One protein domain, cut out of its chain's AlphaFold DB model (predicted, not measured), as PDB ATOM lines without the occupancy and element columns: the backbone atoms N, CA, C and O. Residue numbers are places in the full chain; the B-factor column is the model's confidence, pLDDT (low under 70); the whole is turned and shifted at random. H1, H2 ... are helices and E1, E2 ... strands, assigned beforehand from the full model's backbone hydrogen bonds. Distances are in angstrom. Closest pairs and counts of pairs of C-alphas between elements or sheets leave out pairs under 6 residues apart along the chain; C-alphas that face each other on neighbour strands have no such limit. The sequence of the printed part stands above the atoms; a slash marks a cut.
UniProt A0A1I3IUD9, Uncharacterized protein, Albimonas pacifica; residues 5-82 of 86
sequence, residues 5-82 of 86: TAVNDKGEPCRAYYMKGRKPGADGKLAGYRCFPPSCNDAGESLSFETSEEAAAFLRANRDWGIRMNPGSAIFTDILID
ATOM      1  N   THR A   5      11.255 -31.897  35.082       82.12
ATOM      2  CA  THR A   5      10.843 -31.809  33.678       82.12
ATOM      3  C   THR A   5      11.854 -32.542  32.814       82.12
ATOM      4  O   THR A   5      13.029 -32.192  32.820       82.12
ATOM      5  N   ALA A   6      11.429 -33.549  32.056       82.12
ATOM      6  CA  ALA A   6      12.297 -34.135  31.040       82.12
ATOM      7  C   ALA A   6      12.505 -33.158  29.883       82.12
ATOM      8  O   ALA A   6      11.566 -32.458  29.501       82.12
ATOM      9  N   VAL A   7      13.698 -33.145  29.298       80.69
ATOM     10  CA  VAL A   7      13.999 -32.368  28.091       80.69
ATOM     11  C   VAL A   7      14.428 -33.277  26.946       80.69
ATOM     12  O   VAL A   7      14.854 -34.410  27.163       80.69
ATOM     13  N   ASN A   8      14.246 -32.807  25.716       78.31
ATOM     14  CA  ASN A   8      14.745 -33.479  24.520       78.31
ATOM     15  C   ASN A   8      16.224 -33.122  24.257       78.31
ATOM     16  O   ASN A   8      16.848 -32.359  24.993       78.31
ATOM     17  N   ASP A   9      16.765 -33.637  23.155       75.62
ATOM     18  CA  ASP A   9      18.110 -33.362  22.632       75.62
ATOM     19  C   ASP A   9      18.394 -31.872  22.363       75.62
ATOM     20  O   ASP A   9      19.550 -31.459  22.276       75.62
ATOM     21  N   LYS A  10      17.350 -31.045  22.267       75.12
ATOM     22  CA  LYS A  10      17.432 -29.591  22.074       75.12
ATOM     23  C   LYS A  10      17.323 -28.805  23.384       75.12
ATOM     24  O   LYS A  10      17.335 -27.577  23.353       75.12
ATOM     25  N   GLY A  11      17.205 -29.488  24.525       72.56
ATOM     26  CA  GLY A  11      16.985 -28.868  25.832       72.56
ATOM     27  C   GLY A  11      15.565 -28.329  26.030       72.56
ATOM     28  O   GLY A  11      15.318 -27.584  26.979       72.56
ATOM     29  N   GLU A  12      14.624 -28.685  25.155       77.19
ATOM     30  CA  GLU A  12      13.233 -28.245  25.246       77.19
ATOM     31  C   GLU A  12      12.425 -29.205  26.131       77.19
ATOM     32  O   GLU A  12      12.602 -30.423  26.021       77.19
ATOM     33  N   PRO A  13      11.499 -28.703  26.969       75.06
ATOM     34  CA  PRO A  13      10.623 -29.539  27.780       75.06
ATOM     35  C   PRO A  13       9.845 -30.562  26.947       75.06
ATOM     36  O   PRO A  13       9.036 -30.219  26.080       75.06
ATOM     37  N   CYS A  14      10.034 -31.838  27.255       67.69
ATOM     38  CA  CYS A  14       9.177 -32.902  26.768       67.69
ATOM     39  C   CYS A  14       7.779 -32.742  27.377       67.69
ATOM     40  O   CYS A  14       7.627 -32.369  28.539       67.69
ATOM     41  N   ARG A  15       6.733 -33.150  26.645       60.00
ATOM     42  CA  ARG A  15       5.368 -33.318  27.194       60.00
ATOM     43  C   ARG A  15       5.260 -34.519  28.150       60.00
ATOM     44  O   ARG A  15       4.210 -35.155  28.234       60.00
ATOM     45  N   ALA A  16       6.356 -34.857  28.819       59.19
ATOM     46  CA  ALA A  16       6.426 -35.934  29.772       59.19
ATOM     47  C   ALA A  16       6.073 -35.384  31.162       59.19
ATOM     48  O   ALA A  16       6.696 -34.440  31.640       59.19
ATOM     49  N   TYR A  17       5.053 -35.946  31.795       61.03
ATOM     50  CA  TYR A  17       4.564 -35.552  33.107       61.03
ATOM     51  C   TYR A  17       4.626 -36.724  34.083       61.03
ATOM     52  O   TYR A  17       4.470 -37.901  33.729       61.03
ATOM     53  N   TYR A  18       4.830 -36.384  35.353       63.06
ATOM     54  CA  TYR A  18       4.797 -37.360  36.423       63.06
ATOM     55  C   TYR A  18       3.348 -37.745  36.735       63.06
ATOM     56  O   TYR A  18       2.507 -36.883  36.998       63.06
ATOM     57  N   MET A  19       3.023 -39.040  36.730       52.56
ATOM     58  CA  MET A  19       1.750 -39.483  37.299       52.56
ATOM     59  C   MET A  19       1.932 -39.631  38.807       52.56
ATOM     60  O   MET A  19       2.633 -40.538  39.245       52.56
ATOM     61  N   LYS A  20       1.270 -38.787  39.610       50.47
ATOM     62  CA  LYS A  20       1.061 -39.086  41.034       50.47
ATOM     63  C   LYS A  20       0.317 -40.417  41.105       50.47
ATOM     64  O   LYS A  20      -0.833 -40.502  40.664       50.47
ATOM     65  N   GLY A  21       0.984 -41.458  41.584       51.94
ATOM     66  CA  GLY A  21       0.469 -42.816  41.596       51.94
ATOM     67  C   GLY A  21      -0.891 -42.910  42.261       51.94
ATOM     68  O   GLY A  21      -0.998 -42.815  43.477       51.94
ATOM     69  N   ARG A  22      -1.942 -43.113  41.462       46.97
ATOM     70  CA  ARG A  22      -3.294 -43.381  41.978       46.97
ATOM     71  C   ARG A  22      -3.484 -44.843  42.391       46.97
ATOM     72  O   ARG A  22      -4.474 -45.158  43.040       46.97
ATOM     73  N   LYS A  23      -2.571 -45.732  41.985       47.91
ATOM     74  CA  LYS A  23      -2.566 -47.166  42.297       47.91
ATOM     75  C   LYS A  23      -1.128 -47.644  42.540       47.91
ATOM     76  O   LYS A  23      -0.214 -47.076  41.933       47.91
ATOM     77  N   PRO A  24      -0.916 -48.652  43.402       51.22
ATOM     78  CA  PRO A  24       0.381 -49.298  43.546       51.22
ATOM     79  C   PRO A  24       0.864 -49.899  42.221       51.22
ATOM     80  O   PRO A  24       0.055 -50.416  41.447       51.22
ATOM     81  N   GLY A  25       2.168 -49.811  41.954       51.56
ATOM     82  CA  GLY A  25       2.820 -50.547  40.872       51.56
ATOM     83  C   GLY A  25       2.822 -52.058  41.135       51.56
ATOM     84  O   GLY A  25       2.386 -52.518  42.190       51.56
ATOM     85  N   ALA A  26       3.324 -52.849  40.181       43.19
ATOM     86  CA  ALA A  26       3.411 -54.313  40.301       43.19
ATOM     87  C   ALA A  26       4.242 -54.793  41.514       43.19
ATOM     88  O   ALA A  26       4.094 -55.923  41.961       43.19
ATOM     89  N   ASP A  27       5.078 -53.917  42.064       49.97
ATOM     90  CA  ASP A  27       5.884 -54.075  43.274       49.97
ATOM     91  C   ASP A  27       5.137 -53.709  44.574       49.97
ATOM     92  O   ASP A  27       5.740 -53.654  45.643       49.97
ATOM     93  N   GLY A  28       3.833 -53.417  44.510       45.94
ATOM     94  CA  GLY A  28       2.992 -53.124  45.676       45.94
ATOM     95  C   GLY A  28       3.217 -51.747  46.313       45.94
ATOM     96  O   GLY A  28       2.472 -51.365  47.215       45.94
ATOM     97  N   LYS A  29       4.189 -50.964  45.829       48.50
ATOM     98  CA  LYS A  29       4.445 -49.586  46.270       48.50
ATOM     99  C   LYS A  29       3.577 -48.612  45.483       48.50
ATOM    100  O   LYS A  29       3.408 -48.775  44.275       48.50
ATOM    101  N   LEU A  30       3.027 -47.590  46.148       49.94
ATOM    102  CA  LEU A  30       2.352 -46.472  45.474       49.94
ATOM    103  C   LEU A  30       3.258 -45.953  44.349       49.94
ATOM    104  O   LEU A  30       4.468 -45.864  44.546       49.94
ATOM    105  N   ALA A  31       2.699 -45.657  43.169       57.16
ATOM    106  CA  ALA A  31       3.457 -45.132  42.028       57.16
ATOM    107  C   ALA A  31       3.988 -43.703  42.316       57.16
ATOM    108  O   ALA A  31       3.486 -42.705  41.809       57.16
ATOM    109  N   GLY A  32       4.974 -43.612  43.205       63.31
ATOM    110  CA  GLY A  32       5.775 -42.432  43.499       63.31
ATOM    111  C   GLY A  32       6.828 -42.190  42.422       63.31
ATOM    112  O   GLY A  32       6.816 -42.858  41.387       63.31
ATOM    113  N   TYR A  33       7.723 -41.233  42.656       73.88
ATOM    114  CA  TYR A  33       8.824 -40.828  41.780       73.88
ATOM    115  C   TYR A  33       9.849 -41.946  41.612       73.88
ATOM    116  O   TYR A  33      10.633 -42.204  42.517       73.88
ATOM    117  N   ARG A  34       9.822 -42.640  40.469       80.38
ATOM    118  CA  ARG A  34      10.638 -43.826  40.223       80.38
ATOM    119  C   ARG A  34      11.864 -43.466  39.402       80.38
ATOM    120  O   ARG A  34      11.759 -43.141  38.216       80.38
ATOM    121  N   CYS A  35      13.008 -43.544  40.063       84.62
ATOM    122  CA  CYS A  35      14.322 -43.326  39.490       84.62
ATOM    123  C   CYS A  35      14.982 -44.674  39.195       84.62
ATOM    124  O   CYS A  35      14.817 -45.634  39.948       84.62
ATOM    125  N   PHE A  36      15.723 -44.744  38.102       85.62
ATOM    126  CA  PHE A  36      16.348 -45.960  37.603       85.62
ATOM    127  C   PHE A  36      17.846 -45.735  37.390       85.62
ATOM    128  O   PHE A  36      18.227 -44.633  36.977       85.62
ATOM    129  N   PRO A  37      18.687 -46.746  37.653       85.12
ATOM    130  CA  PRO A  37      20.110 -46.659  37.378       85.12
ATOM    131  C   PRO A  37      20.392 -46.533  35.871       85.12
ATOM    132  O   PRO A  37      19.550 -46.900  35.040       85.12
ATOM    133  N   PRO A  38      21.574 -46.015  35.490       77.75
ATOM    134  CA  PRO A  38      21.977 -45.946  34.090       77.75
ATOM    135  C   PRO A  38      21.906 -47.333  33.450       77.75
ATOM    136  O   PRO A  38      22.280 -48.330  34.065       77.75
ATOM    137  N   SER A  39      21.464 -47.398  32.193       67.50
ATOM    138  CA  SER A  39      21.409 -48.625  31.374       67.50
ATOM    139  C   SER A  39      20.509 -49.767  31.878       67.50
ATOM    140  O   SER A  39      20.465 -50.813  31.231       67.50
ATOM    141  N   CYS A  40      19.737 -49.572  32.952       63.41
ATOM    142  CA  CYS A  40      18.841 -50.594  33.486       63.41
ATOM    143  C   CYS A  40      17.399 -50.080  33.596       63.41
ATOM    144  O   CYS A  40      17.091 -49.155  34.345       63.41
ATOM    145  N   ASN A  41      16.494 -50.721  32.852       65.69
ATOM    146  CA  ASN A  41      15.054 -50.447  32.908       65.69
ATOM    147  C   ASN A  41      14.321 -51.401  33.869       65.69
ATOM    148  O   ASN A  41      13.085 -51.439  33.868       65.69
ATOM    149  N   ASP A  42      15.059 -52.204  34.642       67.62
ATOM    150  CA  ASP A  42      14.469 -53.186  35.542       67.62
ATOM    151  C   ASP A  42      13.778 -52.484  36.717       67.62
ATOM    152  O   ASP A  42      14.343 -51.632  37.408       67.62
ATOM    153  N   ALA A  43      12.517 -52.843  36.948       65.38
ATOM    154  CA  ALA A  43      11.757 -52.334  38.078       65.38
ATOM    155  C   ALA A  43      12.342 -52.805  39.420       65.38
ATOM    156  O   ALA A  43      12.178 -52.093  40.411       65.38
ATOM    157  N   GLY A  44      13.029 -53.955  39.451       68.38
ATOM    158  CA  GLY A  44      13.663 -54.498  40.654       68.38
ATOM    159  C   GLY A  44      14.832 -53.659  41.178       68.38
ATOM    160  O   GLY A  44      15.067 -53.633  42.383       68.38
ATOM    161  N   GLU A  45      15.506 -52.917  40.297       75.94
ATOM    162  CA  GLU A  45      16.642 -52.047  40.642       75.94
ATOM    163  C   GLU A  45      16.250 -50.565  40.756       75.94
ATOM    164  O   GLU A  45      17.085 -49.694  40.999       75.94
ATOM    165  N   SER A  46      14.960 -50.263  40.590       82.56
ATOM    166  CA  SER A  46      14.446 -48.900  40.676       82.56
ATOM    167  C   SER A  46      14.252 -48.436  42.121       82.56
ATOM    168  O   SER A  46      13.819 -49.189  42.996       82.56
ATOM    169  N   LEU A  47      14.499 -47.150  42.364       83.00
ATOM    170  CA  LEU A  47      14.180 -46.490  43.627       83.00
ATOM    171  C   LEU A  47      12.921 -45.650  43.457       83.00
ATOM    172  O   LEU A  47      12.787 -44.906  42.491       83.00
ATOM    173  N   SER A  48      11.981 -45.784  44.390       79.62
ATOM    174  CA  SER A  48      10.724 -45.032  44.383       79.62
ATOM    175  C   SER A  48      10.692 -44.072  45.567       79.62
ATOM    176  O   SER A  48      10.932 -44.498  46.694       79.62
ATOM    177  N   PHE A  49      10.363 -42.812  45.302       80.44
ATOM    178  CA  PHE A  49      10.221 -41.755  46.305       80.44
ATOM    179  C   PHE A  49       8.769 -41.290  46.402       80.44
ATOM    180  O   PHE A  49       8.042 -41.298  45.406       80.44
ATOM    181  N   GLU A  50       8.330 -40.868  47.584       74.75
ATOM    182  CA  GLU A  50       6.944 -40.433  47.784       74.75
ATOM    183  C   GLU A  50       6.712 -39.017  47.245       74.75
ATOM    184  O   GLU A  50       5.627 -38.707  46.740       74.75
ATOM    185  N   THR A  51       7.744 -38.171  47.295       78.31
ATOM    186  CA  THR A  51       7.678 -36.750  46.925       78.31
ATOM    187  C   THR A  51       8.614 -36.393  45.765       78.31
ATOM    188  O   THR A  51       9.607 -37.082  45.514       78.31
ATOM    189  N   SER A  52       8.303 -35.310  45.035       79.88
ATOM    190  CA  SER A  52       9.204 -34.827  43.977       79.88
ATOM    191  C   SER A  52      10.472 -34.249  44.573       79.88
ATOM    192  O   SER A  52      11.523 -34.368  43.953       79.88
ATOM    193  N   GLU A  53      10.394 -33.654  45.764       84.38
ATOM    194  CA  GLU A  53      11.552 -33.139  46.489       84.38
ATOM    195  C   GLU A  53      12.596 -34.239  46.752       84.38
ATOM    196  O   GLU A  53      13.774 -34.052  46.450       84.38
ATOM    197  N   GLU A  54      12.175 -35.407  47.248       85.88
ATOM    198  CA  GLU A  54      13.073 -36.542  47.508       85.88
ATOM    199  C   GLU A  54      13.702 -37.089  46.223       85.88
ATOM    200  O   GLU A  54      14.914 -37.310  46.162       85.88
ATOM    201  N   ALA A  55      12.902 -37.260  45.170       85.31
ATOM    202  CA  ALA A  55      13.412 -37.724  43.886       85.31
ATOM    203  C   ALA A  55      14.370 -36.721  43.246       85.31
ATOM    204  O   ALA A  55      15.407 -37.108  42.716       85.31
ATOM    205  N   ALA A  56      14.060 -35.429  43.322       86.69
ATOM    206  CA  ALA A  56      14.932 -34.378  42.834       86.69
ATOM    207  C   ALA A  56      16.260 -34.354  43.597       86.69
ATOM    208  O   ALA A  56      17.317 -34.271  42.973       86.69
ATOM    209  N   ALA A  57      16.226 -34.473  44.928       89.88
ATOM    210  CA  ALA A  57      17.435 -34.559  45.744       89.88
ATOM    211  C   ALA A  57      18.295 -35.767  45.342       89.88
ATOM    212  O   ALA A  57      19.502 -35.628  45.134       89.88
ATOM    213  N   PHE A  58      17.668 -36.930  45.146       90.19
ATOM    214  CA  PHE A  58      18.356 -38.129  44.686       90.19
ATOM    215  C   PHE A  58      18.968 -37.957  43.289       90.19
ATOM    216  O   PHE A  58      20.135 -38.285  43.090       90.19
ATOM    217  N   LEU A  59      18.217 -37.415  42.328       88.44
ATOM    218  CA  LEU A  59      18.675 -37.236  40.946       88.44
ATOM    219  C   LEU A  59      19.788 -36.186  40.832       88.44
ATOM    220  O   LEU A  59      20.677 -36.345  40.001       88.44
ATOM    221  N   ARG A  60      19.795 -35.149  41.685       90.06
ATOM    222  CA  ARG A  60      20.929 -34.209  41.795       90.06
ATOM    223  C   ARG A  60      22.201 -34.914  42.266       90.06
ATOM    224  O   ARG A  60      23.279 -34.635  41.750       90.06
ATOM    225  N   ALA A  61      22.076 -35.825  43.232       90.38
ATOM    226  CA  ALA A  61      23.202 -36.598  43.751       90.38
ATOM    227  C   ALA A  61      23.660 -37.718  42.795       90.38
ATOM    228  O   ALA A  61      24.825 -38.101  42.824       90.38
ATOM    229  N   ASN A  62      22.768 -38.222  41.933       89.56
ATOM    230  CA  ASN A  62      23.007 -39.371  41.059       89.56
ATOM    231  C   ASN A  62      22.777 -38.998  39.589       89.56
ATOM    232  O   ASN A  62      21.754 -39.327  38.988       89.56
ATOM    233  N   ARG A  63      23.757 -38.304  39.000       85.50
ATOM    234  CA  ARG A  63      23.661 -37.716  37.652       85.50
ATOM    235  C   ARG A  63      23.524 -38.704  36.498       85.50
ATOM    236  O   ARG A  63      23.132 -38.272  35.419       85.50
ATOM    237  N   ASP A  64      23.781 -39.986  36.717       86.69
ATOM    238  CA  ASP A  64      23.641 -41.017  35.682       86.69
ATOM    239  C   ASP A  64      22.276 -41.719  35.741       86.69
ATOM    240  O   ASP A  64      21.908 -42.473  34.843       86.69
ATOM    241  N   TRP A  65      21.499 -41.468  36.795       89.19
ATOM    242  CA  TRP A  65      20.191 -42.083  36.974       89.19
ATOM    243  C   TRP A  65      19.131 -41.352  36.162       89.19
ATOM    244  O   TRP A  65      19.196 -40.140  35.960       89.19
ATOM    245  N   GLY A  66      18.120 -42.072  35.703       87.44
ATOM    246  CA  GLY A  66      16.984 -41.486  35.003       87.44
ATOM    247  C   GLY A  66      15.707 -41.548  35.824       87.44
ATOM    248  O   GLY A  66      15.620 -42.280  36.805       87.44
ATOM    249  N   ILE A  67      14.691 -40.799  35.413       84.44
ATOM    250  CA  ILE A  67      13.347 -40.855  35.994       84.44
ATOM    251  C   ILE A  67      12.342 -41.307  34.940       84.44
ATOM    252  O   ILE A  67      12.401 -40.885  33.784       84.44
ATOM    253  N   ARG A  68      11.403 -42.174  35.324       80.31
ATOM    254  CA  ARG A  68      10.347 -42.627  34.412       80.31
ATOM    255  C   ARG A  68       9.186 -41.643  34.393       80.31
ATOM    256  O   ARG A  68       8.622 -41.332  35.437       80.31
ATOM    257  N   MET A  69       8.794 -41.195  33.204       76.62
ATOM    258  CA  MET A  69       7.703 -40.231  33.015       76.62
ATOM    259  C   MET A  69       6.745 -40.682  31.910       76.62
ATOM    260  O   MET A  69       7.152 -41.369  30.981       76.62
ATOM    261  N   ASN A  70       5.472 -40.280  32.004       65.44
ATOM    262  CA  ASN A  70       4.446 -40.559  30.991       65.44
ATOM    263  C   ASN A  70       4.285 -39.381  30.024       65.44
ATOM    264  O   ASN A  70       4.488 -38.261  30.463       65.44
ATOM    265  N   PRO A  71       3.816 -39.564  28.777       48.84
ATOM    266  CA  PRO A  71       3.361 -40.818  28.188       48.84
ATOM    267  C   PRO A  71       4.532 -41.715  27.779       48.84
ATOM    268  O   PRO A  71       5.452 -41.283  27.091       48.84
ATOM    269  N   GLY A  72       4.462 -42.982  28.186       58.81
ATOM    270  CA  GLY A  72       5.451 -43.997  27.836       58.81
ATOM    271  C   GLY A  72       6.203 -44.554  29.042       58.81
ATOM    272  O   GLY A  72       6.204 -44.005  30.136       58.81
ATOM    273  N   SER A  73       6.843 -45.699  28.830       64.88
ATOM    274  CA  SER A  73       7.725 -46.337  29.815       64.88
ATOM    275  C   SER A  73       9.160 -45.803  29.734       64.88
ATOM    276  O   SER A  73      10.082 -46.487  30.167       64.88
ATOM    277  N   ALA A  74       9.344 -44.624  29.134       75.50
ATOM    278  CA  ALA A  74      10.648 -44.044  28.865       75.50
ATOM    279  C   ALA A  74      11.288 -43.517  30.150       75.50
ATOM    280  O   ALA A  74      10.613 -42.985  31.037       75.50
ATOM    281  N   ILE A  75      12.604 -43.682  30.221       82.44
ATOM    282  CA  ILE A  75      13.442 -43.209  31.312       82.44
ATOM    283  C   ILE A  75      14.223 -42.015  30.786       82.44
ATOM    284  O   ILE A  75      14.918 -42.125  29.779       82.44
ATOM    285  N   PHE A  76      14.084 -40.879  31.459       83.38
ATOM    286  CA  PHE A  76      14.718 -39.627  31.071       83.38
ATOM    287  C   PHE A  76      15.886 -39.327  32.001       83.38
ATOM    288  O   PHE A  76      15.714 -39.240  33.217       83.38
ATOM    289  N   THR A  77      17.072 -39.177  31.421       84.44
ATOM    290  CA  THR A  77      18.298 -38.740  32.105       84.44
ATOM    291  C   THR A  77      18.510 -37.239  31.950       84.44
ATOM    292  O   THR A  77      18.932 -36.572  32.891       84.44
ATOM    293  N   ASP A  78      18.135 -36.687  30.799       85.88
ATOM    294  CA  ASP A  78      18.184 -35.253  30.545       85.88
ATOM    295  C   ASP A  78      16.941 -34.593  31.138       85.88
ATOM    296  O   ASP A  78      15.841 -34.634  30.579       85.88
ATOM    297  N   ILE A  79      17.111 -34.038  32.338       86.12
ATOM    298  CA  ILE A  79      16.029 -33.448  33.121       86.12
ATOM    299  C   ILE A  79      16.420 -32.085  33.692       86.12
ATOM    300  O   ILE A  79      17.570 -31.834  34.064       86.12
ATOM    301  N   LEU A  80      15.416 -31.226  33.820       86.12
ATOM    302  CA  LEU A  80      15.457 -29.998  34.592       86.12
ATOM    303  C   LEU A  80      14.820 -30.243  35.958       86.12
ATOM    304  O   LEU A  80      13.792 -30.911  36.065       86.12
ATOM    305  N   ILE A  81      15.424 -29.670  36.993       86.38
ATOM    306  CA  ILE A  81      14.889 -29.616  38.349       86.38
ATOM    307  C   ILE A  81      14.721 -28.142  38.707       86.38
ATOM    308  O   ILE A  81      15.707 -27.404  38.793       86.38
ATOM    309  N   ASP A  82      13.472 -27.719  38.894       86.19
ATOM    310  CA  ASP A  82      13.080 -26.320  39.106       86.19
ATOM    311  C   ASP A  82      13.605 -25.392  37.990       86.19
ATOM    312  O   ASP A  82      14.177 -24.327  38.238       86.19
TER     313      ASP A  82
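AT A GLANCE: This is residues 5 to 82 of the 86 residues of an uncharacterized protein of Albimonas pacifica (UniProt A0A1I3IUD9). With little regular structure, this is a small three-stranded sheet with one helix over one face, while residues 5 to 32, with no named element, run along the long axis. Of 78 printed residues, 23 are in E1, E2, H1, E3 and E4, in that order: mixed class. The sheet, E2 E1 E3, is antiparallel. The whole is compact, radius of gyration of the C-alphas 11.7 A, spanning 36 by 22 by 22 A.

IN THESE COORDINATES: E1 is residues 33 to 36, from (8.824, -40.828, 41.780); E2 47 to 49; E3 66 to 68; H1 52 to 61, 14.1 A; E4 79 to 81, ending at (14.889, -29.616, 38.349).

HOW THE PARTS SIT: Hairpin E1 and E2 has N 33 and O 49 at 2.8 A; E1 and E3 have N 36 and O 66 at 2.8 A. H1 is on the sheet, height 8.4 A, along E1 at 5 degrees on the local plane; the closest C-alphas of H1 and E1, those of Ala 55 and Tyr 33, are 5.9 A apart. In H1 every O i to N i+4 pair is within hydrogen-bond range. E2, H1 and E3 form a split strand-helix-strand unit, E1 between its strands, its crossover right-handed. E4 pairs with no named strand.

THE WHOLE: The printed part has no cut and no long link. Residues 14 to 32, 39 to 44 and 70 to 73 have pLDDT under 70.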